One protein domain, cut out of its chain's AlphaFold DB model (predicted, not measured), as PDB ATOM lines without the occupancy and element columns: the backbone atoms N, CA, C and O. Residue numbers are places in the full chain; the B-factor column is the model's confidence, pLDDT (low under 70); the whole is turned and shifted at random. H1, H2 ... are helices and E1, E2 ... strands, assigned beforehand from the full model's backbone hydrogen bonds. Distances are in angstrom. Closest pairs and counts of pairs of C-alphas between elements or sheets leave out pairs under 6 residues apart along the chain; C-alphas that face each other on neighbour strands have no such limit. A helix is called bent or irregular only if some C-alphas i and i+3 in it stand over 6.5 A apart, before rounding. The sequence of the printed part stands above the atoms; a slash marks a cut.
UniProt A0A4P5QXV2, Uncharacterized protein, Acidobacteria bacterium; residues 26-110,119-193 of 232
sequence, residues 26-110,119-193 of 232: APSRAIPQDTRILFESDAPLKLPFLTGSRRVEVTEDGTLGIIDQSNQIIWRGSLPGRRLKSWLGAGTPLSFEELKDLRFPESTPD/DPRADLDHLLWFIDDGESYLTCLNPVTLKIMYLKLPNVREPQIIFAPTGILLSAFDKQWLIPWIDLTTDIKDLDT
ATOM      1  N   ALA A  26     -12.029 -24.107   0.431       67.50
ATOM      2  CA  ALA A  26     -12.859 -24.369  -0.746       67.50
ATOM      3  C   ALA A  26     -14.319 -24.667  -0.334       67.50
ATOM      4  O   ALA A  26     -14.533 -25.397   0.644       67.50
ATOM      5  N   PRO A  27     -15.337 -24.118  -1.024       74.19
ATOM      6  CA  PRO A  27     -16.726 -24.503  -0.798       74.19
ATOM      7  C   PRO A  27     -16.986 -25.920  -1.332       74.19
ATOM      8  O   PRO A  27     -16.368 -26.359  -2.301       74.19
ATOM      9  N   SER A  28     -17.920 -26.633  -0.700       81.44
ATOM     10  CA  SER A  28     -18.438 -27.890  -1.252       81.44
ATOM     11  C   SER A  28     -19.162 -27.596  -2.566       81.44
ATOM     12  O   SER A  28     -20.006 -26.702  -2.609       81.44
ATOM     13  N   ARG A  29     -18.863 -28.369  -3.617       88.75
ATOM     14  CA  ARG A  29     -19.598 -28.330  -4.897       88.75
ATOM     15  C   ARG A  29     -20.869 -29.182  -4.874       88.75
ATOM     16  O   ARG A  29     -21.581 -29.255  -5.863       88.75
ATOM     17  N   ALA A  30     -21.138 -29.856  -3.758       89.94
ATOM     18  CA  ALA A  30     -22.277 -30.745  -3.631       89.94
ATOM     19  C   ALA A  30     -23.592 -29.950  -3.562       89.94
ATOM     20  O   ALA A  30     -23.812 -29.162  -2.639       89.94
ATOM     21  N   ILE A  31     -24.466 -30.193  -4.534       91.12
ATOM     22  CA  ILE A  31     -25.760 -29.535  -4.693       91.12
ATOM     23  C   ILE A  31     -26.813 -30.367  -3.954       91.12
ATOM     24  O   ILE A  31     -26.976 -31.544  -4.295       91.12
ATOM     25  N   PRO A  32     -27.527 -29.811  -2.954       91.38
ATOM     26  CA  PRO A  32     -28.596 -30.532  -2.271       91.38
ATOM     27  C   PRO A  32     -29.697 -30.926  -3.261       91.38
ATOM     28  O   PRO A  32     -30.011 -30.169  -4.177       91.38
ATOM     29  N   GLN A  33     -30.254 -32.120  -3.088       90.12
ATOM     30  CA  GLN A  33     -31.308 -32.654  -3.943       90.12
ATOM     31  C   GLN A  33     -32.650 -32.596  -3.213       90.12
ATOM     32  O   GLN A  33     -32.794 -33.161  -2.130       90.12
ATOM     33  N   ASP A  34     -33.631 -31.935  -3.828       81.00
ATOM     34  CA  ASP A  34     -34.986 -31.805  -3.271       81.00
ATOM     35  C   ASP A  34     -35.800 -33.096  -3.421       81.00
ATOM     36  O   ASP A  34     -36.685 -33.390  -2.621       81.00
ATOM     37  N   THR A  35     -35.494 -33.886  -4.452       80.69
ATOM     38  CA  THR A  35     -36.085 -35.209  -4.673       80.69
ATOM     39  C   THR A  35     -35.020 -36.271  -4.477       80.69
ATOM     40  O   THR A  35     -33.914 -36.148  -5.003       80.69
ATOM     41  N   ARG A  36     -35.361 -37.336  -3.744       78.12
ATOM     42  CA  ARG A  36     -34.456 -38.468  -3.564       78.12
ATOM     43  C   ARG A  36     -34.208 -39.125  -4.916       78.12
ATOM     44  O   ARG A  36     -35.120 -39.696  -5.510       78.12
ATOM     45  N   ILE A  37     -32.971 -39.057  -5.383       76.75
ATOM     46  CA  ILE A  37     -32.549 -39.751  -6.583       76.75
ATOM     47  C   ILE A  37     -32.392 -41.224  -6.216       76.75
ATOM     48  O   ILE A  37     -31.504 -41.616  -5.450       76.75
ATOM     49  N   LEU A  38     -33.317 -42.032  -6.725       67.50
ATOM     50  CA  LEU A  38     -33.223 -43.481  -6.704       67.50
ATOM     51  C   LEU A  38     -32.424 -43.885  -7.935       67.50
ATOM     52  O   LEU A  38     -32.943 -43.874  -9.047       67.50
ATOM     53  N   PHE A  39     -31.153 -44.209  -7.736       64.81
ATOM     54  CA  PHE A  39     -30.432 -44.980  -8.733       64.81
ATOM     55  C   PHE A  39     -30.730 -46.444  -8.447       64.81
ATOM     56  O   PHE A  39     -30.498 -46.915  -7.329       64.81
ATOM     57  N   GLU A  40     -31.255 -47.163  -9.442       53.84
ATOM     58  CA  GLU A  40     -31.021 -48.601  -9.470       53.84
ATOM     59  C   GLU A  40     -29.513 -48.759  -9.343       53.84
ATOM     60  O   GLU A  40     -28.752 -48.069 -10.025       53.84
ATOM     61  N   SER A  41     -29.078 -49.545  -8.363       49.75
ATOM     62  CA  SER A  41     -27.673 -49.889  -8.241       49.75
ATOM     63  C   SER A  41     -27.315 -50.618  -9.527       49.75
ATOM     64  O   SER A  41     -27.462 -51.837  -9.590       49.75
ATOM     65  N   ASP A  42     -26.860 -49.884 -10.546       51.34
ATOM     66  CA  ASP A  42     -26.077 -50.461 -11.622       51.34
ATOM     67  C   ASP A  42     -25.052 -51.329 -10.904       51.34
ATOM     68  O   ASP A  42     -24.390 -50.868  -9.963       51.34
ATOM     69  N   ALA A  43     -25.042 -52.623 -11.229       52.06
ATOM     70  CA  ALA A  43     -24.128 -53.569 -10.612       52.06
ATOM     71  C   ALA A  43     -22.737 -52.919 -10.553       52.06
ATOM     72  O   ALA A  43     -22.367 -52.259 -11.532       52.06
ATOM     73  N   PRO A  44     -22.001 -53.038  -9.429       55.03
ATOM     74  CA  PRO A  44     -20.704 -52.393  -9.288       55.03
ATOM     75  C   PRO A  44     -19.908 -52.651 -10.561       55.03
ATOM     76  O   PRO A  44     -19.773 -53.805 -10.980       55.03
ATOM     77  N   LEU A  45     -19.489 -51.566 -11.219       61.53
ATOM     78  CA  LEU A  45     -18.769 -51.669 -12.479       61.53
ATOM     79  C   LEU A  45     -17.605 -52.627 -12.244       61.53
ATOM     80  O   LEU A  45     -16.899 -52.523 -11.235       61.53
ATOM     81  N   LYS A  46     -17.491 -53.638 -13.111       65.81
ATOM     82  CA  LYS A  46     -16.485 -54.691 -12.970       65.81
ATOM     83  C   LYS A  46     -15.136 -54.024 -12.725       65.81
ATOM     84  O   LYS A  46     -14.775 -53.127 -13.484       65.81
ATOM     85  N   LEU A  47     -14.428 -54.465 -11.683       69.81
ATOM     86  CA  LEU A  47     -13.125 -53.915 -11.327       69.81
ATOM     87  C   LEU A  47     -12.253 -53.834 -12.594       69.81
ATOM     88  O   LEU A  47     -12.060 -54.872 -13.247       69.81
ATOM     89  N   PRO A  48     -11.775 -52.641 -12.989       69.12
ATOM     90  CA  PRO A  48     -10.929 -52.528 -14.160       69.12
ATOM     91  C   PRO A  48      -9.661 -53.349 -13.933       69.12
ATOM     92  O   PRO A  48      -9.051 -53.320 -12.863       69.12
ATOM     93  N   PHE A  49      -9.273 -54.121 -14.945       66.94
ATOM     94  CA  PHE A  49      -8.039 -54.891 -14.884       66.94
ATOM     95  C   PHE A  49      -6.868 -53.953 -15.158       66.94
ATOM     96  O   PHE A  49      -6.564 -53.635 -16.310       66.94
ATOM     97  N   LEU A  50      -6.235 -53.480 -14.089       76.69
ATOM     98  CA  LEU A  50      -5.051 -52.642 -14.177       76.69
ATOM     99  C   LEU A  50      -3.798 -53.513 -14.064       76.69
ATOM    100  O   LEU A  50      -3.665 -54.347 -13.169       76.69
ATOM    101  N   THR A  51      -2.875 -53.326 -15.004       76.88
ATOM    102  CA  THR A  51      -1.557 -53.963 -14.980       76.88
ATOM    103  C   THR A  51      -0.488 -52.891 -14.978       76.88
ATOM    104  O   THR A  51      -0.624 -51.850 -15.622       76.88
ATOM    105  N   GLY A  52       0.582 -53.136 -14.231       84.94
ATOM    106  CA  GLY A  52       1.695 -52.208 -14.156       84.94
ATOM    107  C   GLY A  52       2.640 -52.514 -13.006       84.94
ATOM    108  O   GLY A  52       2.476 -53.493 -12.272       84.94
ATOM    109  N   SER A  53       3.670 -51.687 -12.897       86.69
ATOM    110  CA  SER A  53       4.752 -51.859 -11.934       86.69
ATOM    111  C   SER A  53       4.529 -51.069 -10.645       86.69
ATOM    112  O   SER A  53       5.047 -51.466  -9.599       86.69
ATOM    113  N   ARG A  54       3.730 -49.992 -10.690       91.31
ATOM    114  CA  ARG A  54       3.395 -49.209  -9.501       91.31
ATOM    115  C   ARG A  54       2.373 -49.957  -8.674       91.31
ATOM    116  O   ARG A  54       1.374 -50.417  -9.215       91.31
ATOM    117  N   ARG A  55       2.609 -50.068  -7.376       93.75
ATOM    118  CA  ARG A  55       1.752 -50.811  -6.450       93.75
ATOM    119  C   ARG A  55       1.183 -49.887  -5.399       93.75
ATOM    120  O   ARG A  55       1.856 -48.949  -4.979       93.75
ATOM    121  N   VAL A  56      -0.025 -50.189  -4.952       94.12
ATOM    122  CA  VAL A  56      -0.563 -49.590  -3.734       94.12
ATOM    123  C   VAL A  56      -0.042 -50.378  -2.538       94.12
ATOM    124  O   VAL A  56       0.005 -51.603  -2.550       94.12
ATOM    125  N   GLU A  57       0.349 -49.664  -1.496       93.19
ATOM    126  CA  GLU A  57       0.680 -50.229  -0.198       93.19
ATOM    127  C   GLU A  57      -0.164 -49.536   0.863       93.19
ATOM    128  O   GLU A  57      -0.422 -48.336   0.780       93.19
ATOM    129  N   VAL A  58      -0.585 -50.291   1.872       91.06
ATOM    130  CA  VAL A  58      -1.112 -49.709   3.105       91.06
ATOM    131  C   VAL A  58      -0.139 -50.062   4.214       91.06
ATOM    132  O   VAL A  58       0.094 -51.246   4.475       91.06
ATOM    133  N   THR A  59       0.462 -49.038   4.811       86.50
ATOM    134  CA  THR A  59       1.468 -49.166   5.868       86.50
ATOM    135  C   THR A  59       0.852 -49.695   7.164       86.50
ATOM    136  O   THR A  59      -0.367 -49.740   7.327       86.50
ATOM    137  N   GLU A  60       1.696 -50.092   8.120       85.88
ATOM    138  CA  GLU A  60       1.250 -50.625   9.417       85.88
ATOM    139  C   GLU A  60       0.380 -49.640  10.208       85.88
ATOM    140  O   GLU A  60      -0.570 -50.043  10.877       85.88
ATOM    141  N   ASP A  61       0.674 -48.344  10.104       86.25
ATOM    142  CA  ASP A  61      -0.116 -47.272  10.711       86.25
ATOM    143  C   ASP A  61      -1.378 -46.925   9.905       86.25
ATOM    144  O   ASP A  61      -2.112 -46.024  10.293       86.25
ATOM    145  N   GLY A  62      -1.674 -47.637   8.814       84.81
ATOM    146  CA  GLY A  62      -2.890 -47.472   8.021       84.81
ATOM    147  C   GLY A  62      -2.821 -46.383   6.948       84.81
ATOM    148  O   GLY A  62      -3.845 -46.103   6.327       84.81
ATOM    149  N   THR A  63      -1.652 -45.778   6.704       89.56
ATOM    150  CA  THR A  63      -1.504 -44.791   5.624       89.56
ATOM    151  C   THR A  63      -1.401 -45.439   4.250       89.56
ATOM    152  O   THR A  63      -0.835 -46.524   4.100       89.56
ATOM    153  N   LEU A  64      -1.928 -44.767   3.227       93.56
ATOM    154  CA  LEU A  64      -1.831 -45.224   1.845       93.56
ATOM    155  C   LEU A  64      -0.525 -44.742   1.210       93.56
ATOM    156  O   LEU A  64      -0.177 -43.564   1.280       93.56
ATOM    157  N   GLY A  65       0.185 -45.648   0.548       93.69
ATOM    158  CA  GLY A  65       1.397 -45.380  -0.211       93.69
ATOM    159  C   GLY A  65       1.287 -45.872  -1.650       93.69
ATOM    160  O   GLY A  65       0.602 -46.851  -1.932       93.69
ATOM    161  N   ILE A  66       1.991 -45.203  -2.564       93.88
ATOM    162  CA  ILE A  66       2.266 -45.722  -3.907       93.88
ATOM    163  C   ILE A  66       3.748 -46.061  -3.979       93.88
ATOM    164  O   ILE A  66       4.594 -45.200  -3.729       93.88
ATOM    165  N   ILE A  67       4.046 -47.305  -4.333       93.25
ATOM    166  CA  ILE A  67       5.399 -47.814  -4.528       93.25
ATOM    167  C   ILE A  67       5.694 -47.907  -6.025       93.25
ATOM    168  O   ILE A  67       4.849 -48.363  -6.793       93.25
ATOM    169  N   ASP A  68       6.897 -47.530  -6.441       90.94
ATOM    170  CA  ASP A  68       7.393 -47.767  -7.795       90.94
ATOM    171  C   ASP A  68       7.961 -49.189  -8.013       90.94
ATOM    172  O   ASP A  68       7.966 -50.059  -7.134       90.94
ATOM    173  N   GLN A  69       8.478 -49.432  -9.219       88.75
ATOM    174  CA  GLN A  69       9.126 -50.694  -9.590       88.75
ATOM    175  C   GLN A  69      10.423 -50.985  -8.818       88.75
ATOM    176  O   GLN A  69      10.820 -52.142  -8.697       88.75
ATOM    177  N   SER A  70      11.073 -49.946  -8.284       89.69
ATOM    178  CA  SER A  70      12.299 -50.030  -7.480       89.69
ATOM    179  C   SER A  70      12.006 -50.205  -5.986       89.69
ATOM    180  O   SER A  70      12.912 -50.112  -5.158       89.69
ATOM    181  N   ASN A  71      10.749 -50.492  -5.638       90.44
ATOM    182  CA  ASN A  71      10.274 -50.675  -4.274       90.44
ATOM    183  C   ASN A  71      10.430 -49.416  -3.394       90.44
ATOM    184  O   ASN A  71      10.596 -49.524  -2.179       90.44
ATOM    185  N   GLN A  72      10.381 -48.228  -4.003       90.75
ATOM    186  CA  GLN A  72      10.416 -46.944  -3.307       90.75
ATOM    187  C   GLN A  72       9.018 -46.343  -3.205       90.75
ATOM    188  O   GLN A  72       8.265 -46.331  -4.178       90.75
ATOM    189  N   ILE A  73       8.685 -45.799  -2.035       89.88
ATOM    190  CA  ILE A  73       7.443 -45.051  -1.834       89.88
ATOM    191  C   ILE A  73       7.588 -43.692  -2.521       89.88
ATOM    192  O   ILE A  73       8.327 -42.827  -2.055       89.88
ATOM    193  N   ILE A  74       6.872 -43.511  -3.627       90.56
ATOM    194  CA  ILE A  74       6.869 -42.283  -4.436       90.56
ATOM    195  C   ILE A  74       5.729 -41.335  -4.057       90.56
ATOM    196  O   ILE A  74       5.735 -40.167  -4.439       90.56
ATOM    197  N   TRP A  75       4.757 -41.820  -3.283       92.75
ATOM    198  CA  TRP A  75       3.671 -41.019  -2.732       92.75
ATOM    199  C   TRP A  75       3.164 -41.639  -1.434       92.75
ATOM    200  O   TRP A  75       3.114 -42.862  -1.317       92.75
ATOM    201  N   ARG A  76       2.763 -40.801  -0.474       91.50
ATOM    202  CA  ARG A  76       2.093 -41.216   0.762       91.50
ATOM    203  C   ARG A  76       1.004 -40.210   1.123       91.50
ATOM    204  O   ARG A  76       1.227 -39.004   1.026       91.50
ATOM    205  N   GLY A  77      -0.137 -40.704   1.575       88.25
ATOM    206  CA  GLY A  77      -1.256 -39.904   2.055       88.25
ATOM    207  C   GLY A  77      -2.156 -40.712   2.982       88.25
ATOM    208  O   GLY A  77      -1.777 -41.796   3.408       88.25
ATOM    209  N   SER A  78      -3.342 -40.168   3.262       87.75
ATOM    210  CA  SER A  78      -4.290 -40.660   4.272       87.75
ATOM    211  C   SER A  78      -3.804 -40.498   5.722       87.75
ATOM    212  O   SER A  78      -2.669 -40.077   5.974       87.75
ATOM    213  N   LEU A  79      -4.698 -40.711   6.690       86.75
ATOM    214  CA  LEU A  79      -4.441 -40.401   8.096       86.75
ATOM    215  C   LEU A  79      -4.079 -41.656   8.902       86.75
ATOM    216  O   LEU A  79      -4.862 -42.608   8.928       86.75
ATOM    217  N   PRO A  80      -2.951 -41.645   9.639       88.81
ATOM    218  CA  PRO A  80      -2.567 -42.769  10.482       88.81
ATOM    219  C   PRO A  80      -3.656 -43.148  11.495       88.81
ATOM    220  O   PRO A  80      -4.265 -42.290  12.139       88.81
ATOM    221  N   GLY A  81      -3.881 -44.449  11.658       88.19
ATOM    222  CA  GLY A  81      -4.819 -45.044  12.606       88.19
ATOM    223  C   GLY A  81      -6.292 -44.886  12.233       88.19
ATOM    224  O   GLY A  81      -7.157 -45.330  12.993       88.19
ATOM    225  N   ARG A  82      -6.606 -44.266  11.090       87.62
ATOM    226  CA  ARG A  82      -7.985 -44.082  10.633       87.62
ATOM    227  C   ARG A  82      -8.394 -45.169   9.654       87.62
ATOM    228  O   ARG A  82      -7.591 -45.707   8.901       87.62
ATOM    229  N   ARG A  83      -9.684 -45.514   9.680       88.94
ATOM    230  CA  ARG A  83     -10.245 -46.466   8.718       88.94
ATOM    231  C   ARG A  83     -10.342 -45.792   7.356       88.94
ATOM    232  O   ARG A  83     -10.938 -44.724   7.249       88.94
ATOM    233  N   LEU A  84      -9.812 -46.455   6.338       91.50
ATOM    234  CA  LEU A  84      -9.856 -45.999   4.957       91.50
ATOM    235  C   LEU A  84     -11.027 -46.659   4.225       91.50
ATOM    236  O   LEU A  84     -11.184 -47.881   4.269       91.50
ATOM    237  N   LYS A  85     -11.837 -45.860   3.532       93.38
ATOM    238  CA  LYS A  85     -12.758 -46.350   2.498       93.38
ATOM    239  C   LYS A  85     -12.203 -45.942   1.143       93.38
ATOM    240  O   LYS A  85     -11.771 -44.801   0.992       93.38
ATOM    241  N   SER A  86     -12.228 -46.850   0.176       94.88
ATOM    242  CA  SER A  86     -11.627 -46.627  -1.138       94.88
ATOM    243  C   SER A  86     -12.482 -47.170  -2.272       94.88
ATOM    244  O   SER A  86     -13.201 -48.155  -2.106       94.88
ATOM    245  N   TRP A  87     -12.361 -46.534  -3.433       94.44
ATOM    246  CA  TRP A  87     -13.017 -46.926  -4.669       94.44
ATOM    247  C   TRP A  87     -12.061 -46.785  -5.850       94.44
ATOM    248  O   TRP A  87     -11.236 -45.870  -5.885       94.44
ATOM    249  N   LEU A  88     -12.204 -47.663  -6.836       92.25
ATOM    250  CA  LEU A  88     -11.470 -47.598  -8.092       92.25
ATOM    251  C   LEU A  88     -12.339 -46.999  -9.196       92.25
ATOM    252  O   LEU A  88     -13.517 -47.331  -9.337       92.25
ATOM    253  N   GLY A  89     -11.723 -46.109  -9.964       88.44
ATOM    254  CA  GLY A  89     -12.246 -45.429 -11.131       88.44
ATOM    255  C   GLY A  89     -13.671 -44.929 -11.017       88.44
ATOM    256  O   GLY A  89     -13.930 -43.925 -10.356       88.44
ATOM    257  N   ALA A  90     -14.596 -45.627 -11.663       83.19
ATOM    258  CA  ALA A  90     -16.011 -45.291 -11.694       83.19
ATOM    259  C   ALA A  90     -16.773 -45.549 -10.378       83.19
ATOM    260  O   ALA A  90     -18.002 -45.590 -10.383       83.19
ATOM    261  N   GLY A  91     -16.066 -45.735  -9.260       87.31
ATOM    262  CA  GLY A  91     -16.650 -45.923  -7.936       87.31
ATOM    263  C   GLY A  91     -16.863 -47.372  -7.531       87.31
ATOM    264  O   GLY A  91     -17.725 -47.642  -6.695       87.31
ATOM    265  N   THR A  92     -16.099 -48.307  -8.094       89.62
ATOM    266  CA  THR A  92     -16.110 -49.701  -7.643       89.62
ATOM    267  C   THR A  92     -15.481 -49.764  -6.251       89.62
ATOM    268  O   THR A  92     -14.302 -49.430  -6.128       89.62
ATOM    269  N   PRO A  93     -16.225 -50.129  -5.189       91.31
ATOM    270  CA  PRO A  93     -15.673 -50.170  -3.841       91.31
ATOM    271  C   PRO A  93     -14.564 -51.216  -3.758       91.31
ATOM    272  O   PRO A  93     -14.694 -52.304  -4.310       91.31
ATOM    273  N   LEU A  94     -13.490 -50.874  -3.056       91.56
ATOM    274  CA  LEU A  94     -12.345 -51.750  -2.840       91.56
ATOM    275  C   LEU A  94     -12.356 -52.250  -1.400       91.56
ATOM    276  O   LEU A  94     -12.387 -51.451  -0.458       91.56
ATOM    277  N   SER A  95     -12.279 -53.564  -1.227       90.44
ATOM    278  CA  SER A  95     -11.845 -54.142   0.040       90.44
ATOM    279  C   SER A  95     -10.364 -53.839   0.293       90.44
ATOM    280  O   SER A  95      -9.615 -53.437  -0.597       90.44
ATOM    281  N   PHE A  96      -9.929 -54.043   1.534       88.19
ATOM    282  CA  PHE A  96      -8.540 -53.816   1.925       88.19
ATOM    283  C   PHE A  96      -7.544 -54.701   1.158       88.19
ATOM    284  O   PHE A  96      -6.469 -54.229   0.794       88.19
ATOM    285  N   GLU A  97      -7.904 -55.958   0.889       88.75
ATOM    286  CA  GLU A  97      -7.056 -56.880   0.124       88.75
ATOM    287  C   GLU A  97      -6.984 -56.466  -1.350       88.75
ATOM    288  O   GLU A  97      -5.895 -56.317  -1.896       88.75
ATOM    289  N   GLU A  98      -8.130 -56.148  -1.967       91.38
ATOM    290  CA  GLU A  98      -8.164 -55.661  -3.354       91.38
ATOM    291  C   GLU A  98      -7.345 -54.383  -3.524       91.38
ATOM    292  O   GLU A  98      -6.639 -54.243  -4.518       91.38
ATOM    293  N   LEU A  99      -7.399 -53.472  -2.547       91.25
ATOM    294  CA  LEU A  99      -6.622 -52.237  -2.555       91.25
ATOM    295  C   LEU A  99      -5.114 -52.508  -2.608       91.25
ATOM    296  O   LEU A  99      -4.421 -51.850  -3.376       91.25
ATOM    297  N   LYS A 100      -4.607 -53.468  -1.826       89.31
ATOM    298  CA  LYS A 100      -3.178 -53.835  -1.791       89.31
ATOM    299  C   LYS A 100      -2.705 -54.543  -3.057       89.31
ATOM    300  O   LYS A 100      -1.535 -54.438  -3.423       89.31
ATOM    301  N   ASP A 101      -3.610 -55.241  -3.727       88.75
ATOM    302  CA  ASP A 101      -3.308 -55.948  -4.967       88.75
ATOM    303  C   ASP A 101      -3.339 -55.034  -6.201       88.75
ATOM    304  O   ASP A 101      -2.912 -55.449  -7.284       88.75
ATOM    305  N   LEU A 102      -3.788 -53.779  -6.056       91.69
ATOM    306  CA  LEU A 102      -3.848 -52.838  -7.167       91.69
ATOM    307  C   LEU A 102      -2.469 -52.493  -7.721       91.69
ATOM    308  O   LEU A 102      -1.520 -52.149  -7.007       91.69
ATOM    309  N   ARG A 103      -2.409 -52.512  -9.054       91.69
ATOM    310  CA  ARG A 103      -1.226 -52.158  -9.828       91.69
ATOM    311  C   ARG A 103      -1.570 -51.148 -10.897       91.69
ATOM    312  O   ARG A 103      -2.521 -51.348 -11.638       91.69
ATOM    313  N   PHE A 104      -0.764 -50.104 -11.014       90.75
ATOM    314  CA  PHE A 104      -0.950 -49.030 -11.980       90.75
ATOM    315  C   PHE A 104       0.223 -48.984 -12.969       90.75
ATOM    316  O   PHE A 104       1.363 -49.293 -12.594       90.75
ATOM    317  N   PRO A 105      -0.028 -48.610 -14.237       87.94
ATOM    318  CA  PRO A 105       1.031 -48.423 -15.222       87.94
ATOM    319  C   PRO A 105       1.948 -47.250 -14.843       87.94
ATOM    320  O   PRO A 105       1.626 -46.421 -13.993       87.94
ATOM    321  N   GLU A 106       3.115 -47.167 -15.482       82.25
ATOM    322  CA  GLU A 106       4.069 -46.074 -15.231       82.25
ATOM    323  C   GLU A 106       3.719 -44.777 -15.957       82.25
ATOM    324  O   GLU A 106       4.153 -43.707 -15.526       82.25
ATOM    325  N   SER A 107       2.937 -44.880 -17.031       78.00
ATOM    326  CA  SER A 107       2.481 -43.770 -17.859       78.00
ATOM    327  C   SER A 107       0.971 -43.821 -18.048       78.00
ATOM    328  O   SER A 107       0.363 -44.894 -18.123       78.00
ATOM    329  N   THR A 108       0.351 -42.641 -18.062       69.44
ATOM    330  CA  THR A 108      -1.079 -42.524 -18.320       69.44
ATOM    331  C   THR A 108      -1.274 -42.850 -19.799       69.44
ATOM    332  O   THR A 108      -0.590 -42.242 -20.628       69.44
ATOM    333  N   PRO A 109      -2.137 -43.809 -20.172       63.34
ATOM    334  CA  PRO A 109      -2.514 -43.953 -21.572       63.34
ATOM    335  C   PRO A 109      -3.086 -42.617 -22.065       63.34
ATOM    336  O   PRO A 109      -3.793 -41.955 -21.307       63.34
ATOM    337  N   ASP A 110      -2.797 -42.231 -23.312       59.44
ATOM    338  CA  ASP A 110      -3.402 -41.047 -23.934       59.44
ATOM    339  C   ASP A 110      -4.925 -41.222 -23.938       59.44
ATOM    340  O   ASP A 110      -5.500 -41.946 -24.754       59.44
ATOM    341  N   ASP A 119     -21.087 -41.196 -20.885       73.19
ATOM    342  CA  ASP A 119     -20.845 -41.463 -19.471       73.19
ATOM    343  C   ASP A 119     -19.339 -41.330 -19.187       73.19
ATOM    344  O   ASP A 119     -18.549 -42.121 -19.715       73.19
ATOM    345  N   PRO A 120     -18.918 -40.335 -18.388       76.56
ATOM    346  CA  PRO A 120     -17.505 -40.063 -18.178       76.56
ATOM    347  C   PRO A 120     -16.815 -41.111 -17.307       76.56
ATOM    348  O   PRO A 120     -15.591 -41.126 -17.224       76.56
ATOM    349  N   ARG A 121     -17.580 -41.993 -16.651       79.19
ATOM    350  CA  ARG A 121     -17.056 -43.020 -15.749       79.19
ATOM    351  C   ARG A 121     -16.035 -43.946 -16.414       79.19
ATOM    352  O   ARG A 121     -15.099 -44.367 -15.744       79.19
ATOM    353  N   ALA A 122     -16.168 -44.207 -17.715       76.19
ATOM    354  CA  ALA A 122     -15.227 -45.036 -18.475       76.19
ATOM    355  C   ALA A 122     -13.810 -44.434 -18.555       76.19
ATOM    356  O   ALA A 122     -12.823 -45.160 -18.667       76.19
ATOM    357  N   ASP A 123     -13.696 -43.108 -18.467       79.12
ATOM    358  CA  ASP A 123     -12.404 -42.425 -18.488       79.12
ATOM    359  C   ASP A 123     -11.737 -42.406 -17.106       79.12
ATOM    360  O   ASP A 123     -10.586 -41.999 -16.996       79.12
ATOM    361  N   LEU A 124     -12.425 -42.865 -16.053       86.19
ATOM    362  CA  LEU A 124     -11.939 -42.784 -14.675       86.19
ATOM    363  C   LEU A 124     -11.200 -44.039 -14.211       86.19
ATOM    364  O   LEU A 124     -10.640 -43.997 -13.127       86.19
ATOM    365  N   ASP A 125     -11.180 -45.137 -14.973       86.25
ATOM    366  CA  ASP A 125     -10.705 -46.468 -14.537       86.25
ATOM    367  C   ASP A 125      -9.334 -46.502 -13.831       86.25
ATOM    368  O   ASP A 125      -9.058 -47.418 -13.058       86.25
ATOM    369  N   HIS A 126      -8.462 -45.527 -14.093       86.31
ATOM    370  CA  HIS A 126      -7.123 -45.413 -13.510       86.31
ATOM    371  C   HIS A 126      -7.047 -44.544 -12.244       86.31
ATOM    372  O   HIS A 126      -5.968 -44.418 -11.666       86.31
ATOM    373  N   LEU A 127      -8.147 -43.927 -11.816       91.81
ATOM    374  CA  LEU A 127      -8.193 -43.043 -10.652       91.81
ATOM    375  C   LEU A 127      -8.513 -43.820  -9.378       91.81
ATOM    376  O   LEU A 127      -9.406 -44.666  -9.350       91.81
ATOM    377  N   LEU A 128      -7.810 -43.492  -8.299       94.62
ATOM    378  CA  LEU A 128      -8.055 -44.036  -6.970       94.62
ATOM    379  C   LEU A 128      -8.758 -42.987  -6.111       94.62
ATOM    380  O   LEU A 128      -8.219 -41.909  -5.863       94.62
ATOM    381  N   TRP A 129      -9.938 -43.329  -5.612       95.62
ATOM    382  CA  TRP A 129     -10.714 -42.490  -4.711       95.62
ATOM    383  C   TRP A 129     -10.638 -43.042  -3.299       95.62
ATOM    384  O   TRP A 129     -10.751 -44.251  -3.106       95.62
ATOM    385  N   PHE A 130     -10.491 -42.181  -2.300       95.12
ATOM    386  CA  PHE A 130     -10.490 -42.616  -0.909       95.12
ATOM    387  C   PHE A 130     -10.895 -41.513   0.067       95.12
ATOM    388  O   PHE A 130     -10.790 -40.320  -0.216       95.12
ATOM    389  N   ILE A 131     -11.367 -41.933   1.236       93.38
ATOM    390  CA  ILE A 131     -11.701 -41.067   2.363       93.38
ATOM    391  C   ILE A 131     -11.303 -41.753   3.667       93.38
ATOM    392  O   ILE A 131     -11.610 -42.930   3.885       93.38
ATOM    393  N   ASP A 132     -10.618 -41.009   4.526       91.12
ATOM    394  CA  ASP A 132     -10.353 -41.417   5.898       91.12
ATOM    395  C   ASP A 132     -11.579 -41.157   6.774       91.12
ATOM    396  O   ASP A 132     -12.308 -40.177   6.599       91.12
ATOM    397  N   ASP A 133     -11.803 -42.023   7.756       88.19
ATOM    398  CA  ASP A 133     -12.888 -41.840   8.713       88.19
ATOM    399  C   ASP A 133     -12.806 -40.478   9.428       88.19
ATOM    400  O   ASP A 133     -11.732 -39.996   9.803       88.19
ATOM    401  N   GLY A 134     -13.962 -39.840   9.601       83.88
ATOM    402  CA  GLY A 134     -14.083 -38.498  10.173       83.88
ATOM    403  C   GLY A 134     -13.619 -37.340   9.279       83.88
ATOM    404  O   GLY A 134     -13.769 -36.191   9.692       83.88
ATOM    405  N   GLU A 135     -13.093 -37.595   8.078       87.75
ATOM    406  CA  GLU A 135     -12.727 -36.526   7.147       87.75
ATOM    407  C   GLU A 135     -13.924 -36.019   6.338       87.75
ATOM    408  O   GLU A 135     -14.863 -36.746   6.017       87.75
ATOM    409  N   SER A 136     -13.871 -34.739   5.971       87.94
ATOM    410  CA  SER A 136     -14.883 -34.084   5.134       87.94
ATOM    411  C   SER A 136     -14.459 -33.972   3.669       87.94
ATOM    412  O   SER A 136     -14.999 -33.142   2.940       87.94
ATOM    413  N   TYR A 137     -13.446 -34.728   3.246       90.38
ATOM    414  CA  TYR A 137     -12.872 -34.636   1.909       90.38
ATOM    415  C   TYR A 137     -12.764 -36.020   1.279       90.38
ATOM    416  O   TYR A 137     -12.078 -36.896   1.795       90.38
ATOM    417  N   LEU A 138     -13.417 -36.194   0.131       93.62
ATOM    418  CA  LEU A 138     -13.145 -37.315  -0.755       93.62
ATOM    419  C   LEU A 138     -11.905 -36.966  -1.578       93.62
ATOM    420  O   LEU A 138     -11.887 -35.965  -2.295       93.62
ATOM    421  N   THR A 139     -10.864 -37.776  -1.457       93.62
ATOM    422  CA  THR A 139      -9.603 -37.571  -2.164       93.62
ATOM    423  C   THR A 139      -9.587 -38.413  -3.430       93.62
ATOM    424  O   THR A 139      -9.920 -39.593  -3.389       93.62
ATOM    425  N   CYS A 140      -9.195 -37.809  -4.546       94.19
ATOM    426  CA  CYS A 140      -8.946 -38.485  -5.812       94.19
ATOM    427  C   CYS A 140      -7.462 -38.383  -6.141       94.19
ATOM    428  O   CYS A 140      -6.925 -37.282  -6.244       94.19
ATOM    429  N   LEU A 141      -6.812 -39.521  -6.324       93.81
ATOM    430  CA  LEU A 141      -5.416 -39.649  -6.709       93.81
ATOM    431  C   LEU A 141      -5.350 -40.264  -8.106       93.81
ATOM    432  O   LEU A 141      -5.991 -41.281  -8.361       93.81
ATOM    433  N   ASN A 142      -4.528 -39.697  -8.984       92.50
ATOM    434  CA  ASN A 142      -4.034 -40.424 -10.148       92.50
ATOM    435  C   ASN A 142      -2.683 -41.069  -9.765       92.50
ATOM    436  O   ASN A 142      -1.694 -40.348  -9.624       92.50
ATOM    437  N   PRO A 143      -2.589 -42.403  -9.592       91.44
ATOM    438  CA  PRO A 143      -1.356 -43.056  -9.129       91.44
ATOM    439  C   PRO A 143      -0.210 -43.022 -10.149       91.44
ATOM    440  O   PRO A 143       0.924 -43.385  -9.828       91.44
ATOM    441  N   VAL A 144      -0.491 -42.590 -11.379       89.44
ATOM    442  CA  VAL A 144       0.466 -42.499 -12.481       89.44
ATOM    443  C   VAL A 144       1.113 -41.115 -12.554       89.44
ATOM    444  O   VAL A 144       2.334 -40.993 -12.677       89.44
ATOM    445  N   THR A 145       0.333 -40.050 -12.394       88.81
ATOM    446  CA  THR A 145       0.858 -38.673 -12.341       88.81
ATOM    447  C   THR A 145       1.189 -38.213 -10.920       88.81
ATOM    448  O   THR A 145       1.885 -37.213 -10.752       88.81
ATOM    449  N   LEU A 146       0.708 -38.944  -9.906       90.06
ATOM    450  CA  LEU A 146       0.765 -38.627  -8.472       90.06
ATOM    451  C   LEU A 146       0.056 -37.319  -8.085       90.06
ATOM    452  O   LEU A 146       0.257 -36.802  -6.984       90.06
ATOM    453  N   LYS A 147      -0.773 -36.776  -8.979       90.38
ATOM    454  CA  LYS A 147      -1.586 -35.593  -8.703       90.38
ATOM    455  C   LYS A 147      -2.822 -35.956  -7.891       90.38
ATOM    456  O   LYS A 147      -3.344 -37.068  -7.989       90.38
ATOM    457  N   ILE A 148      -3.285 -34.988  -7.103       91.06
ATOM    458  CA  ILE A 148      -4.372 -35.162  -6.144       91.06
ATOM    459  C   ILE A 148      -5.410 -34.060  -6.331       91.06
ATOM    460  O   ILE A 148      -5.067 -32.889  -6.477       91.06
ATOM    461  N   MET A 149      -6.677 -34.442  -6.241       91.31
ATOM    462  CA  MET A 149      -7.820 -33.549  -6.132       91.31
ATOM    463  C   MET A 149      -8.538 -33.842  -4.812       91.31
ATOM    464  O   MET A 149      -8.810 -34.996  -4.486       91.31
ATOM    465  N   TYR A 150      -8.886 -32.789  -4.072       91.38
ATOM    466  CA  TYR A 150      -9.657 -32.888  -2.833       91.38
ATOM    467  C   TYR A 150     -11.071 -32.355  -3.054       91.38
ATOM    468  O   TYR A 150     -11.260 -31.171  -3.335       91.38
ATOM    469  N   LEU A 151     -12.073 -33.213  -2.884       91.94
ATOM    470  CA  LEU A 151     -13.480 -32.847  -2.989       91.94
ATOM    471  C   LEU A 151     -14.080 -32.671  -1.604       91.94
ATOM    472  O   LEU A 151     -14.317 -33.643  -0.890       91.94
ATOM    473  N   LYS A 152     -14.353 -31.418  -1.231       91.25
ATOM    474  CA  LYS A 152     -15.056 -31.123   0.017       91.25
ATOM    475  C   LYS A 152     -16.480 -31.661  -0.047       91.25
ATOM    476  O   LYS A 152     -17.256 -31.271  -0.918       91.25
ATOM    477  N   LEU A 153     -16.809 -32.520   0.905       90.81
ATOM    478  CA  LEU A 153     -18.139 -33.066   1.106       90.81
ATOM    479  C   LEU A 153     -18.966 -32.127   2.004       90.81
ATOM    480  O   LEU A 153     -18.403 -31.353   2.788       90.81
ATOM    481  N   PRO A 154     -20.307 -32.184   1.930       87.44
ATOM    482  CA  PRO A 154     -21.177 -31.614   2.949       87.44
ATOM    483  C   PRO A 154     -20.763 -32.095   4.341       87.44
ATOM    484  O   PRO A 154     -20.341 -33.239   4.503       87.44
ATOM    485  N   ASN A 155     -20.907 -31.232   5.350       84.44
ATOM    486  CA  ASN A 155     -20.582 -31.577   6.733       84.44
ATOM    487  C   ASN A 155     -21.621 -32.556   7.294       84.44
ATOM    488  O   ASN A 155     -22.597 -32.159   7.931       84.44
ATOM    489  N   VAL A 156     -21.432 -33.832   6.979       83.88
ATOM    490  CA  VAL A 156     -22.333 -34.916   7.335       83.88
ATOM    491  C   VAL A 156     -21.501 -36.096   7.793       83.88
ATOM    492  O   VAL A 156     -20.469 -36.414   7.205       83.88
ATOM    493  N   ARG A 157     -21.949 -36.742   8.865       81.06
ATOM    494  CA  ARG A 157     -21.263 -37.901   9.414       81.06
ATOM    495  C   ARG A 157     -21.504 -39.118   8.525       81.06
ATOM    496  O   ARG A 157     -22.652 -39.445   8.248       81.06
ATOM    497  N   GLU A 158     -20.416 -39.783   8.144       80.69
ATOM    498  CA  GLU A 158     -20.415 -41.079   7.451       80.69
ATOM    499  C   GLU A 158     -21.364 -41.136   6.232       80.69
ATOM    500  O   GLU A 158     -22.238 -42.005   6.172       80.69
ATOM    501  N   PRO A 159     -21.220 -40.232   5.241       86.62
ATOM    502  CA  PRO A 159     -22.084 -40.248   4.068       86.62
ATOM    503  C   PRO A 159     -21.895 -41.547   3.274       86.62
ATOM    504  O   PRO A 159     -20.776 -42.045   3.106       86.62
ATOM    505  N   GLN A 160     -22.991 -42.076   2.737       89.88
ATOM    506  CA  GLN A 160     -22.931 -43.087   1.691       89.88
ATOM    507  C   GLN A 160     -22.541 -42.397   0.382       89.88
ATOM    508  O   GLN A 160     -23.231 -41.481  -0.064       89.88
ATOM    509  N   ILE A 161     -21.440 -42.839  -0.224       91.62
ATOM    510  CA  ILE A 161     -20.906 -42.290  -1.474       91.62
ATOM    511  C   ILE A 161     -21.202 -43.279  -2.600       91.62
ATOM    512  O   ILE A 161     -20.868 -44.458  -2.489       91.62
ATOM    513  N   ILE A 162     -21.840 -42.802  -3.667       90.19
ATOM    514  CA  ILE A 162     -22.201 -43.587  -4.851       90.19
ATOM    515  C   ILE A 162     -21.759 -42.816  -6.093       90.19
ATOM    516  O   ILE A 162     -22.026 -41.625  -6.220       90.19
ATOM    517  N   PHE A 163     -21.109 -43.500  -7.026       89.69
ATOM    518  CA  PHE A 163     -20.660 -42.921  -8.288       89.69
ATOM    519  C   PHE A 163     -21.689 -43.242  -9.377       89.69
ATOM    520  O   PHE A 163     -21.709 -44.329  -9.959       89.69
ATOM    521  N   ALA A 164     -22.587 -42.295  -9.619       86.44
ATOM    522  CA  ALA A 164     -23.676 -42.412 -10.578       86.44
ATOM    523  C   ALA A 164     -23.261 -41.885 -11.968       86.44
ATOM    524  O   ALA A 164     -22.296 -41.125 -12.072       86.44
ATOM    525  N   PRO A 165     -23.994 -42.209 -13.051       83.69
ATOM    526  CA  PRO A 165     -23.707 -41.676 -14.389       83.69
ATOM    527  C   PRO A 165     -23.707 -40.140 -14.468       83.69
ATOM    528  O   PRO A 165     -23.030 -39.555 -15.306       83.69
ATOM    529  N   THR A 166     -24.468 -39.467 -13.602       84.19
ATOM    530  CA  THR A 166     -24.605 -38.001 -13.589       84.19
ATOM    531  C   THR A 166     -23.602 -37.299 -12.671       84.19
ATOM    532  O   THR A 166     -23.374 -36.096 -12.817       84.19
ATOM    533  N   GLY A 167     -22.990 -38.021 -11.731       89.06
ATOM    534  CA  GLY A 167     -22.063 -37.452 -10.760       89.06
ATOM    535  C   GLY A 167     -21.818 -38.350  -9.553       89.06
ATOM    536  O   GLY A 167     -22.230 -39.507  -9.509       89.06
ATOM    537  N   ILE A 168     -21.187 -37.784  -8.530       91.88
ATOM    538  CA  ILE A 168     -21.014 -38.429  -7.229       91.88
ATOM    539  C   ILE A 168     -22.213 -38.063  -6.358       91.88
ATOM    540  O   ILE A 168     -22.403 -36.899  -5.998       91.88
ATOM    541  N   LEU A 169     -23.027 -39.056  -6.018       92.12
ATOM    542  CA  LEU A 169     -24.130 -38.919  -5.085       92.12
ATOM    543  C   LEU A 169     -23.644 -39.183  -3.660       92.12
ATOM    544  O   LEU A 169     -23.018 -40.201  -3.364       92.12
ATOM    545  N   LEU A 170     -24.006 -38.279  -2.763       92.31
ATOM    546  CA  LEU A 170     -23.775 -38.370  -1.332       92.31
ATOM    547  C   LEU A 170     -25.137 -38.501  -0.664       92.31
ATOM    548  O   LEU A 170     -25.990 -37.635  -0.836       92.31
ATOM    549  N   SER A 171     -25.357 -39.580   0.077       88.88
ATOM    550  CA  SER A 171     -26.609 -39.821   0.796       88.88
ATOM    551  C   SER A 171     -26.349 -39.927   2.291       88.88
ATOM    552  O   SER A 171     -25.441 -40.636   2.720       88.88
ATOM    553  N   ALA A 172     -27.171 -39.256   3.089       87.25
ATOM    554  CA  ALA A 172     -27.166 -39.407   4.535       87.25
ATOM    555  C   ALA A 172     -28.578 -39.232   5.085       87.25
ATOM    556  O   ALA A 172     -29.190 -38.188   4.880       87.25
ATOM    557  N   PHE A 173     -29.065 -40.249   5.798       79.81
ATOM    558  CA  PHE A 173     -30.412 -40.304   6.375       79.81
ATOM    559  C   PHE A 173     -31.513 -39.892   5.377       79.81
ATOM    560  O   PHE A 173     -31.935 -40.703   4.551       79.81
ATOM    561  N   ASP A 174     -31.965 -38.644   5.463       80.50
ATOM    562  CA  ASP A 174     -33.068 -38.028   4.730       80.50
ATOM    563  C   ASP A 174     -32.618 -37.072   3.613       80.50
ATOM    564  O   ASP A 174     -33.454 -36.589   2.852       80.50
ATOM    565  N   LYS A 175     -31.315 -36.797   3.492       88.31
ATOM    566  CA  LYS A 175     -30.774 -35.815   2.551       88.31
ATOM    567  C   LYS A 175     -29.808 -36.434   1.560       88.31
ATOM    568  O   LYS A 175     -29.055 -37.364   1.863       88.31
ATOM    569  N   GLN A 176     -29.824 -35.867   0.361       91.75
ATOM    570  CA  GLN A 176     -28.906 -36.214  -0.705       91.75
ATOM    571  C   GLN A 176     -28.262 -34.966  -1.284       91.75
ATOM    572  O   GLN A 176     -28.871 -33.898  -1.343       91.75
ATOM    573  N   TRP A 177     -27.030 -35.132  -1.742       93.62
ATOM    574  CA  TRP A 177     -26.310 -34.132  -2.506       93.62
ATOM    575  C   TRP A 177     -25.689 -34.781  -3.731       93.62
ATOM    576  O   TRP A 177     -25.258 -35.931  -3.675       93.62
ATOM    577  N   LEU A 178     -25.614 -34.033  -4.822       92.75
ATOM    578  CA  LEU A 178     -24.973 -34.456  -6.058       92.75
ATOM    579  C   LEU A 178     -23.775 -33.550  -6.332       92.75
ATOM    580  O   LEU A 178     -23.904 -32.329  -6.275       92.75
ATOM    581  N   ILE A 179     -22.631 -34.142  -6.653       92.50
ATOM    582  CA  ILE A 179     -21.500 -33.454  -7.277       92.50
ATOM    583  C   ILE A 179     -21.493 -33.871  -8.752       92.50
ATOM    584  O   ILE A 179     -21.078 -34.994  -9.050       92.50
ATOM    585  N   PRO A 180     -21.985 -33.031  -9.678       89.69
ATOM    586  CA  PRO A 180     -22.034 -33.362 -11.097       89.69
ATOM    587  C   PRO A 180     -20.644 -33.624 -11.683       89.69
ATOM    588  O   PRO A 180     -19.700 -32.888 -11.398       89.69
ATOM    589  N   TRP A 181     -20.515 -34.608 -12.580       87.75
ATOM    590  CA  TRP A 181     -19.230 -34.868 -13.254       87.75
ATOM    591  C   TRP A 181     -18.709 -33.660 -14.029       87.75
ATOM    592  O   TRP A 181     -17.504 -33.413 -14.066       87.75
ATOM    593  N   ILE A 182     -19.623 -32.878 -14.611       85.81
ATOM    594  CA  ILE A 182     -19.272 -31.679 -15.368       85.81
ATOM    595  C   ILE A 182     -18.461 -30.689 -14.521       85.81
ATOM    596  O   ILE A 182     -17.492 -30.124 -15.029       85.81
ATOM    597  N   ASP A 183     -18.761 -30.582 -13.224       87.75
ATOM    598  CA  ASP A 183     -18.075 -29.689 -12.288       87.75
ATOM    599  C   ASP A 183     -16.675 -30.183 -11.912       87.75
ATOM    600  O   ASP A 183     -15.892 -29.418 -11.354       87.75
ATOM    601  N   LEU A 184     -16.344 -31.445 -12.203       88.19
ATOM    602  CA  LEU A 184     -15.045 -32.066 -11.918       88.19
ATOM    603  C   LEU A 184     -14.142 -32.161 -13.155       88.19
ATOM    604  O   LEU A 184     -12.963 -32.480 -13.036       88.19
ATOM    605  N   THR A 185     -14.671 -31.848 -14.342       84.75
ATOM    606  CA  THR A 185     -13.986 -32.041 -15.631       84.75
ATOM    607  C   THR A 185     -12.588 -31.420 -15.674       84.75
ATOM    608  O   THR A 185     -11.648 -32.051 -16.149       84.75
ATOM    609  N   THR A 186     -12.437 -30.171 -15.222       84.44
ATOM    610  CA  THR A 186     -11.141 -29.470 -15.268       84.44
ATOM    611  C   THR A 186     -10.140 -30.079 -14.300       84.44
ATOM    612  O   THR A 186      -8.986 -30.273 -14.674       84.44
ATOM    613  N   ASP A 187     -10.579 -30.417 -13.090       87.94
ATOM    614  CA  ASP A 187      -9.692 -30.986 -12.080       87.94
ATOM    615  C   ASP A 187      -9.219 -32.381 -12.499       87.94
ATOM    616  O   ASP A 187      -8.036 -32.685 -12.396       87.94
ATOM    617  N   ILE A 188     -10.106 -33.206 -13.068       87.50
ATOM    618  CA  ILE A 188      -9.734 -34.538 -13.563       87.50
ATOM    619  C   ILE A 188      -8.775 -34.435 -14.760       87.50
ATOM    620  O   ILE A 188      -7.795 -35.170 -14.828       87.50
ATOM    621  N   LYS A 189      -8.967 -33.463 -15.661       85.56
ATOM    622  CA  LYS A 189      -7.982 -33.192 -16.724       85.56
ATOM    623  C   LYS A 189      -6.614 -32.796 -16.167       85.56
ATOM    624  O   LYS A 189      -5.590 -33.200 -16.721       85.56
ATOM    625  N   ASP A 190      -6.575 -32.006 -15.094       86.62
ATOM    626  CA  ASP A 190      -5.306 -31.675 -14.445       86.62
ATOM    627  C   ASP A 190      -4.656 -32.920 -13.829       86.62
ATOM    628  O   ASP A 190      -3.455 -33.113 -14.028       86.62
ATOM    629  N   LEU A 191      -5.437 -33.801 -13.183       88.06
ATOM    630  CA  LEU A 191      -4.947 -35.078 -12.648       88.06
ATOM    631  C   LEU A 191      -4.234 -35.915 -13.711       88.06
ATOM    632  O   LEU A 191      -3.215 -36.527 -13.407       88.06
ATOM    633  N   ASP A 192      -4.726 -35.927 -14.946       85.50
ATOM    634  CA  ASP A 192      -4.164 -36.748 -16.025       85.50
ATOM    635  C   ASP A 192      -2.974 -36.107 -16.737       85.50
ATOM    636  O   ASP A 192      -2.216 -36.792 -17.425       85.50
ATOM    637  N   THR A 193      -2.764 -34.806 -16.540       82.88
ATOM    638  CA  THR A 193      -1.657 -34.087 -17.167       82.88
ATOM    639  C   THR A 193      -0.341 -34.468 -16.481       82.88
ATOM    640  O   THR A 193      -0.187 -34.184 -15.285       82.88
TER     641      THR A 193
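What this domain is: This is residues 26 to 110 and 119 to 193 of the 232 residues of an uncharacterized protein of Acidobacteria bacterium (UniProt A0A4P5QXV2). Three small twisted sheets are stacked in a row along the longest axis, partly face to face: E2, E3 and E4 at one end, the larger sheet of E5 to E9 in the middle, and the sheet of E10, E11, E12 and E1 at the other end. H1 packs at one edge between E2 and E5, H3 runs along E9 on the far side, and the unnamed residues 34 to 53 run the length of the stack from E1 to E2. The printed part has 160 residues, with three named helices and twelve named strands in the order E1 E2 E3 E4 E5 E6 H1 H2 E7 E8 E9 E10 E11 E12 H3, and its class is mixed, helices and strands. The sheet orders are E6 E5 E7 E8 E9, E1 E12 E11 E10 and E2 E3 E4, antiparallel save that E6 and E5 meet only at a point. The whole is compact, with a radius of gyration of the C-alphas of 15.4 A and spans of 51 by 36 by 31 A.

Where its parts are: E1, residues 31 to 33, begins with C-alpha 31 at (-25.760, -29.535, -4.693). E2 is residues 54 to 58, E3 residues 64 to 67 and E4 residues 73 to 77. E5 is residues 84 to 88, 13.2 A long, and E6 residues 92 to 94. H1 is residues 96 to 101, and H2 residues 120 to 124. E7, residues 128 to 132, is 13.3 A long and begins with C-alpha 128 at (-8.055, -44.036, -6.970). E8 is residues 137 to 141, E9 residues 148 to 152 and E10 residues 160 to 164. E11, residues 167 to 172, is 16.2 A long, and E12, residues 175 to 180, is 16.4 A long. H3, residues 181 to 192, is 15.4 A long and ends with C-alpha 192 at (-4.164, -36.748, -16.025); it is irregular, with C-alphas 183 and 186 7.6 A apart.

How they stand to each other: The five-strand sheet is strongly twisted, up to 4.8 A off its best plane. In it E5 and E7 have N 87 and O 129 at 2.8 A, within hydrogen-bond range. E7, E8 and E9 form a meander, each strand the antiparallel neighbour of the one before, with N 130 and O 139 at 2.9 A and N 140 and O 149 at 2.8 A. H1 is on this sheet at a height of 9.1 A, over E5 and slantwise to the strands, at 36 degrees on the local plane. H1 is also on the sheet E2 E3 E4, over none of its strands; the closest C-alphas of E2 and H1 are those of Val 56 and Lys 100, 5.4 A. E2, E3 and E4 form a second meander, with N 57 and O 65 at 2.9 A and N 66 and O 75 at 2.9 A. On the opposite face of the five-strand sheet from H1, H3 is over E9 and along the strands; the closest C-alphas are those of Ile 148 and Leu 191, 6.5 A. H3 only grazes the sheet E1 E12 E11 E10, with residues 181 to 184. There E10, E11 and E12 form a third meander, with N 162 and O 169 at 2.9 A and N 170 and O 177 at 2.8 A, and E1 and E12 have N 31 and O 178 at 2.8 A. H2 is close to H3 but not clearly touching it: the closest C-alphas, of Pro 120 and Trp 181, are 7.4 A apart. In H1 every O i to N i+4 pair is within hydrogen-bond range, in H3 6 of 8, and in H2 0 of 1, beside 2 of 2 O i to N i+3 pairs.

The domain as a whole: The two C-alphas farthest apart are those of Asp 34 and Ser 70, 50.9 A. Residues 111 to 118 are not printed, and C-alphas 110 and 119 are 18.0 A apart across the cut. The link from E1 to E2, 20 residues, is long. Mean pLDDT of the printed part is 85.6; residue 26, residues 38 to 49 and residues 108 to 110 are under 70.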